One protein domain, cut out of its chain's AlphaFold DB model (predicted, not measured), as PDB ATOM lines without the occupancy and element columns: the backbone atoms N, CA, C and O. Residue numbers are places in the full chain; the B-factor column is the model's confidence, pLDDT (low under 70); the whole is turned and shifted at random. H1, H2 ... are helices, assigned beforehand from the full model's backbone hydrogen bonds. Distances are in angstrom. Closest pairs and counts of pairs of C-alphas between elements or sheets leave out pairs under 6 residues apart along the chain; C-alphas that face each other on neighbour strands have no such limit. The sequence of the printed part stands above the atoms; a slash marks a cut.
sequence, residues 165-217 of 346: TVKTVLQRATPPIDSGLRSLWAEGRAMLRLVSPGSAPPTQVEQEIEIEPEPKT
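AT A GLANCE: This is residues 165 to 217 of the 346 residues of an uncharacterized protein of Agreia sp. Leaf244 (UniProt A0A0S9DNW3). One longer helix, H2, runs through the middle of a small body, with the short helix H1 set crosswise at its side and the rest of the chain looping round it. The one-turn helix H3 sits near H2 on another side, and the tail after it, residues 208 to 217, arcs back beside H2. The printed part has 53 residues with three named helices, H1, H2 and H3 in chain order, and no named strand; its class is all helix. It is compact, with a radius of gyration of the C-alphas of 9.9 A, and rounded, spanning 25 by 23 by 20 A.

IN THESE COORDINATES: Find C-alpha 165 at (-116.803, 58.313, 96.967); there H1 begins, and it covers residues 165 to 171 over 10.5 A. Next look at C-alpha 179 at (-97.636, 50.144, 97.126), from which H2, residues 179 to 195, runs 24.6 A to C-alpha 195 at (-112.430, 64.556, 110.451). H3, residues 204 to 207, is 5.2 A long and ends at C-alpha 207 at (-98.869, 51.654, 111.541).

HOW THE PARTS SIT: Look first at H1 and H2, which touch: their closest C-alphas, those of Leu 170 and Arg 189, are 5.8 A apart. Their lines stand about perpendicular, at 88 degrees, and H2 touches H1 with residues 185 to 192 alone. H2 and H3 are close but not clearly touching; their closest C-alphas, those of Ala 186 and Glu 206, are 5.2 A apart. H1 and H3 are apart. In the backbone of H1 and H2 you find every O i to N i+4 pair within hydrogen-bond range, while H3 is too short for such a pair.

THE WHOLE: The two C-alphas farthest apart, those of Asp 178 and Pro 197, are 26.9 A apart. The printed part has no cut, and both links, H1 to H2 and H2 to H3, are short. Mean pLDDT of the printed part is 82.4; look to residue 198 for the one value under 70.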
ATOM      1  N   THR A 165    -116.833  59.774  97.123       86.44
ATOM      2  CA  THR A 165    -116.803  58.313  96.967       86.44
ATOM      3  C   THR A 165    -115.526  57.694  97.535       86.44
ATOM      4  O   THR A 165    -115.585  56.589  98.077       86.44
ATOM      5  N   VAL A 166    -114.397  58.417  97.529       86.44
ATOM      6  CA  VAL A 166    -113.132  57.955  98.130       86.44
ATOM      7  C   VAL A 166    -113.286  57.642  99.623       86.44
ATOM      8  O   VAL A 166    -112.710  56.671 100.106       86.44
ATOM      9  N   LYS A 167    -114.152  58.365 100.351       84.12
ATOM     10  CA  LYS A 167    -114.420  58.109 101.779       84.12
ATOM     11  C   LYS A 167    -114.944  56.692 102.015       84.12
ATOM     12  O   LYS A 167    -114.520  56.030 102.957       84.12
ATOM     13  N   THR A 168    -115.813  56.198 101.132       84.75
ATOM     14  CA  THR A 168    -116.372  54.837 101.229       84.75
ATOM     15  C   THR A 168    -115.318  53.756 100.969       84.75
ATOM     16  O   THR A 168    -115.348  52.686 101.578       84.75
ATOM     17  N   VAL A 169    -114.344  54.042 100.098       84.06
ATOM     18  CA  VAL A 169    -113.211  53.149  99.816       84.06
ATOM     19  C   VAL A 169    -112.271  53.090 101.020       84.06
ATOM     20  O   VAL A 169    -111.887  52.002 101.445       84.06
ATOM     21  N   LEU A 170    -111.957  54.246 101.608       86.25
ATOM     22  CA  LEU A 170    -111.045  54.382 102.746       86.25
ATOM     23  C   LEU A 170    -111.592  53.747 104.038       86.25
ATOM     24  O   LEU A 170    -110.814  53.255 104.855       86.25
ATOM     25  N   GLN A 171    -112.917  53.667 104.207       84.94
ATOM     26  CA  GLN A 171    -113.545  52.962 105.336       84.94
ATOM     27  C   GLN A 171    -113.202  51.462 105.377       84.94
ATOM     28  O   GLN A 171    -113.122  50.872 106.458       84.94
ATOM     29  N   ARG A 172    -112.934  50.828 104.228       84.12
ATOM     30  CA  ARG A 172    -112.579  49.401 104.171       84.12
ATOM     31  C   ARG A 172    -111.214  49.155 104.817       84.12
ATOM     32  O   ARG A 172    -110.228  49.778 104.439       84.12
ATOM     33  N   ALA A 173    -111.157  48.208 105.758       76.94
ATOM     34  CA  ALA A 173    -109.935  47.846 106.490       76.94
ATOM     35  C   ALA A 173    -108.916  47.042 105.658       76.94
ATOM     36  O   ALA A 173    -107.772  46.882 106.069       76.94
ATOM     37  N   THR A 174    -109.319  46.516 104.500       82.69
ATOM     38  CA  THR A 174    -108.430  45.799 103.579       82.69
ATOM     39  C   THR A 174    -107.593  46.776 102.750       82.69
ATOM     40  O   THR A 174    -108.182  47.504 101.944       82.69
ATOM     41  N   PRO A 175    -106.253  46.764 102.878       83.12
ATOM     42  CA  PRO A 175    -105.382  47.650 102.119       83.12
ATOM     43  C   PRO A 175    -105.270  47.222 100.644       83.12
ATOM     44  O   PRO A 175    -105.343  46.026 100.333       83.12
ATOM     45  N   PRO A 176    -105.020  48.171  99.726       85.25
ATOM     46  CA  PRO A 176    -104.681  47.877  98.336       85.25
ATOM     47  C   PRO A 176    -103.420  47.015  98.180       85.25
ATOM     48  O   PRO A 176    -102.528  46.992  99.033       85.25
ATOM     49  N   ILE A 177    -103.331  46.304  97.052       85.75
ATOM     50  CA  ILE A 177    -102.157  45.486  96.699       85.75
ATOM     51  C   ILE A 177    -100.998  46.365  96.199       85.75
ATOM     52  O   ILE A 177     -99.848  46.063  96.519       85.75
ATOM     53  N   ASP A 178    -101.300  47.437  95.454       87.31
ATOM     54  CA  ASP A 178    -100.298  48.392  94.962       87.31
ATOM     55  C   ASP A 178     -99.689  49.202  96.113       87.31
ATOM     56  O   ASP A 178    -100.427  49.687  96.969       87.31
ATOM     57  N   SER A 179     -98.367  49.369  96.116       86.44
ATOM     58  CA  SER A 179     -97.636  50.144  97.126       86.44
ATOM     59  C   SER A 179     -98.068  51.610  97.184       86.44
ATOM     60  O   SER A 179     -98.367  52.095  98.271       86.44
ATOM     61  N   GLY A 180     -98.193  52.281  96.036       85.75
ATOM     62  CA  GLY A 180     -98.625  53.680  95.952       85.75
ATOM     63  C   GLY A 180    -100.082  53.883  96.383       85.75
ATOM     64  O   GLY A 180    -100.389  54.775  97.171       85.75
ATOM     65  N   LEU A 181    -100.997  53.018  95.933       88.25
ATOM     66  CA  LEU A 181    -102.391  53.059  96.403       88.25
ATOM     67  C   LEU A 181    -102.501  52.735  97.899       88.25
ATOM     68  O   LEU A 181    -103.386  53.251  98.576       88.25
ATOM     69  N   ARG A 182    -101.615  51.888  98.432       89.06
ATOM     70  CA  ARG A 182    -101.581  51.548  99.858       89.06
ATOM     71  C   ARG A 182    -101.115  52.718 100.726       89.06
ATOM     72  O   ARG A 182    -101.724  52.927 101.770       89.06
ATOM     73  N   SER A 183    -100.117  53.491 100.295       88.00
ATOM     74  CA  SER A 183     -99.734  54.739 100.975       88.00
ATOM     75  C   SER A 183    -100.871  55.766 100.953       88.00
ATOM     76  O   SER A 183    -101.261  56.257 102.008       88.00
ATOM     77  N   LEU A 184    -101.515  55.980  99.796       88.69
ATOM     78  CA  LEU A 184    -102.669  56.888  99.673       88.69
ATOM     79  C   LEU A 184    -103.868  56.440 100.521       88.69
ATOM     80  O   LEU A 184    -104.614  57.258 101.061       88.69
ATOM     81  N   TRP A 185    -104.062  55.127 100.656       90.75
ATOM     82  CA  TRP A 185    -105.081  54.548 101.526       90.75
ATOM     83  C   TRP A 185    -104.796  54.823 103.009       90.75
ATOM     84  O   TRP A 185    -105.722  55.169 103.742       90.75
ATOM     85  N   ALA A 186    -103.540  54.695 103.446       88.44
ATOM     86  CA  ALA A 186    -103.135  54.980 104.821       88.44
ATOM     87  C   ALA A 186    -103.285  56.477 105.156       88.44
ATOM     88  O   ALA A 186    -103.912  56.816 106.160       88.44
ATOM     89  N   GLU A 187    -102.828  57.369 104.272       87.75
ATOM     90  CA  GLU A 187    -102.991  58.826 104.411       87.75
ATOM     91  C   GLU A 187    -104.472  59.240 104.453       87.75
ATOM     92  O   GLU A 187    -104.906  59.973 105.344       87.75
ATOM     93  N   GLY A 188    -105.294  58.712 103.539       86.00
ATOM     94  CA  GLY A 188    -106.727  59.002 103.511       86.00
ATOM     95  C   GLY A 188    -107.472  58.496 104.753       86.00
ATOM     96  O   GLY A 188    -108.426  59.133 105.210       86.00
ATOM     97  N   ARG A 189    -107.041  57.372 105.341       89.25
ATOM     98  CA  ARG A 189    -107.586  56.864 106.611       89.25
ATOM     99  C   ARG A 189    -107.156  57.700 107.810       89.25
ATOM    100  O   ARG A 189    -107.981  57.919 108.697       89.25
ATOM    101  N   ALA A 190    -105.932  58.223 107.824       86.44
ATOM    102  CA  ALA A 190    -105.514  59.200 108.825       86.44
ATOM    103  C   ALA A 190    -106.395  60.459 108.770       86.44
ATOM    104  O   ALA A 190    -106.920  60.884 109.800       86.44
ATOM    105  N   MET A 191    -106.683  60.974 107.569       86.31
ATOM    106  CA  MET A 191    -107.599  62.107 107.389       86.31
ATOM    107  C   MET A 191    -109.045  61.783 107.814       86.31
ATOM    108  O   MET A 191    -109.704  62.606 108.451       86.31
ATOM    109  N   LEU A 192    -109.550  60.569 107.542       86.25
ATOM    110  CA  LEU A 192    -110.857  60.120 108.056       86.25
ATOM    111  C   LEU A 192    -110.917  60.142 109.585       86.25
ATOM    112  O   LEU A 192    -111.936  60.547 110.143       86.25
ATOM    113  N   ARG A 193    -109.839  59.729 110.261       86.62
ATOM    114  CA  ARG A 193    -109.759  59.731 111.726       86.62
ATOM    115  C   ARG A 193    -109.717  61.145 112.308       86.62
ATOM    116  O   ARG A 193    -110.312  61.357 113.359       86.62
ATOM    117  N   LEU A 194    -109.072  62.093 111.623       84.31
ATOM    118  CA  LEU A 194    -109.066  63.505 112.020       84.31
ATOM    119  C   LEU A 194    -110.449  64.155 111.877       84.31
ATOM    120  O   LEU A 194    -110.901  64.850 112.780       84.31
ATOM    121  N   VAL A 195    -111.134  63.918 110.753       84.44
ATOM    122  CA  VAL A 195    -112.430  64.556 110.451       84.44
ATOM    123  C   VAL A 195    -113.601  63.857 111.151       84.44
ATOM    124  O   VAL A 195    -114.608  64.489 111.463       84.44
ATOM    125  N   SER A 196    -113.498  62.550 111.398       81.81
ATOM    126  CA  SER A 196    -114.530  61.748 112.058       81.81
ATOM    127  C   SER A 196    -113.886  60.754 113.037       81.81
ATOM    128  O   SER A 196    -113.591  59.606 112.668       81.81
ATOM    129  N   PRO A 197    -113.659  61.180 114.294       73.44
ATOM    130  CA  PRO A 197    -113.104  60.325 115.337       73.44
ATOM    131  C   PRO A 197    -113.955  59.059 115.521       73.44
ATOM    132  O   PRO A 197    -115.160  59.135 115.746       73.44
ATOM    133  N   GLY A 198    -113.333  57.882 115.399       66.56
ATOM    134  CA  GLY A 198    -114.001  56.576 115.527       66.56
ATOM    135  C   GLY A 198    -114.502  55.949 114.218       66.56
ATOM    136  O   GLY A 198    -114.940  54.802 114.233       66.56
ATOM    137  N   SER A 199    -114.389  56.641 113.079       70.19
ATOM    138  CA  SER A 199    -114.854  56.131 111.776       70.19
ATOM    139  C   SER A 199    -114.056  54.937 111.230       70.19
ATOM    140  O   SER A 199    -114.596  54.114 110.491       70.19
ATOM    141  N   ALA A 200    -112.772  54.828 111.579       71.50
ATOM    142  CA  ALA A 200    -111.877  53.788 111.088       71.50
ATOM    143  C   ALA A 200    -110.747  53.540 112.105       71.50
ATOM    144  O   ALA A 200    -109.927  54.433 112.302       71.50
ATOM    145  N   PRO A 201    -110.655  52.370 112.766       78.69
ATOM    146  CA  PRO A 201    -109.522  52.079 113.642       78.69
ATOM    147  C   PRO A 201    -108.228  51.913 112.822       78.69
ATOM    148  O   PRO A 201    -108.297  51.446 111.674       78.69
ATOM    149  N   PRO A 202    -107.055  52.273 113.381       78.81
ATOM    150  CA  PRO A 202    -105.780  52.084 112.703       78.81
ATOM    151  C   PRO A 202    -105.529  50.597 112.462       78.81
ATOM    152  O   PRO A 202    -105.722  49.762 113.350       78.81
ATOM    153  N   THR A 203    -105.114  50.261 111.247       80.88
ATOM    154  CA  THR A 203    -104.732  48.883 110.902       80.88
ATOM    155  C   THR A 203    -103.240  48.656 111.145       80.88
ATOM    156  O   THR A 203    -102.470  49.611 111.153       80.88
ATOM    157  N   GLN A 204    -102.804  47.398 111.291       78.50
ATOM    158  CA  GLN A 204    -101.371  47.069 111.407       78.50
ATOM    159  C   GLN A 204    -100.555  47.628 110.228       78.50
ATOM    160  O   GLN A 204     -99.478  48.168 110.420       78.50
ATOM    161  N   VAL A 205    -101.122  47.591 109.021       76.56
ATOM    162  CA  VAL A 205    -100.478  48.086 107.791       76.56
ATOM    163  C   VAL A 205    -100.324  49.604 107.785       76.56
ATOM    164  O   VAL A 205     -99.352  50.125 107.262       76.56
ATOM    165  N   GLU A 206    -101.285  50.320 108.364       76.31
ATOM    166  CA  GLU A 206    -101.241  51.779 108.499       76.31
ATOM    167  C   GLU A 206    -100.187  52.222 109.522       76.31
ATOM    168  O   GLU A 206     -99.622  53.294 109.380       76.31
ATOM    169  N   GLN A 207     -99.901  51.390 110.530       77.00
ATOM    170  CA  GLN A 207     -98.869  51.654 111.541       77.00
ATOM    171  C   GLN A 207     -97.447  51.376 111.036       77.00
ATOM    172  O   GLN A 207     -96.491  51.915 111.581       77.00
ATOM    173  N   GLU A 208     -97.307  50.533 110.012       78.56
ATOM    174  CA  GLU A 208     -96.031  50.239 109.344       78.56
ATOM    175  C   GLU A 208     -95.633  51.319 108.320       78.56
ATOM    176  O   GLU A 208     -94.502  51.313 107.836       78.56
ATOM    177  N   ILE A 209     -96.551  52.228 107.972       78.62
ATOM    178  CA  ILE A 209     -96.335  53.299 106.994       78.62
ATOM    179  C   ILE A 209     -96.115  54.611 107.745       78.62
ATOM    180  O   ILE A 209     -96.908  54.988 108.605       78.62
ATOM    181  N   GLU A 210     -95.046  55.323 107.398       76.62
ATOM    182  CA  GLU A 210     -94.817  56.680 107.884       76.62
ATOM    183  C   GLU A 210     -95.838  57.621 107.234       76.62
ATOM    184  O   GLU A 210     -95.853  57.796 106.016       76.62
ATOM    185  N   ILE A 211     -96.745  58.163 108.047       74.50
ATOM    186  CA  ILE A 211     -97.788  59.094 107.606       74.50
ATOM    187  C   ILE A 211     -97.322  60.505 107.942       74.50
ATOM    188  O   ILE A 211     -96.909  60.768 109.074       74.50
ATOM    189  N   GLU A 212     -97.417  61.410 106.971       77.94
ATOM    190  CA  GLU A 212     -97.107  62.821 107.188       77.94
ATOM    191  C   GLU A 212     -97.967  63.418 108.322       77.94
ATOM    192  O   GLU A 212     -99.141  63.060 108.475       77.94
ATOM    193  N   PRO A 213     -97.412  64.339 109.129       70.88
ATOM    194  CA  PRO A 213     -98.113  64.915 110.279       70.88
ATOM    195  C   PRO A 213     -99.400  65.664 109.897       70.88
ATOM    196  O   PRO A 213    -100.333  65.717 110.698       70.88
ATOM    197  N   GLU A 214     -99.478  66.190 108.673       79.88
ATOM    198  CA  GLU A 214    -100.701  66.729 108.079       79.88
ATOM    199  C   GLU A 214    -101.150  65.813 106.929       79.88
ATOM    200  O   GLU A 214    -100.570  65.861 105.845       79.88
ATOM    201  N   PRO A 215    -102.163  64.948 107.128       80.12
ATOM    202  CA  PRO A 215    -102.568  64.012 106.093       80.12
ATOM    203  C   PRO A 215    -103.275  64.729 104.942       80.12
ATOM    204  O   PRO A 215    -104.015  65.701 105.129       80.12
ATOM    205  N   LYS A 216    -103.094  64.198 103.731       85.44
ATOM    206  CA  LYS A 216    -103.678  64.757 102.510       85.44
ATOM    207  C   LYS A 216    -105.203  64.862 102.578       85.44
ATOM    208  O   LYS A 216    -105.905  64.013 103.133       85.44
ATOM    209  N   THR A 217    -105.737  65.894 101.926       89.19
ATOM    210  CA  THR A 217    -107.188  66.079 101.790       89.19
ATOM    211  C   THR A 217    -107.820  64.973 100.938       89.19
ATOM    212  O   THR A 217    -107.175  64.393 100.066       89.19
TER     213      THR A 217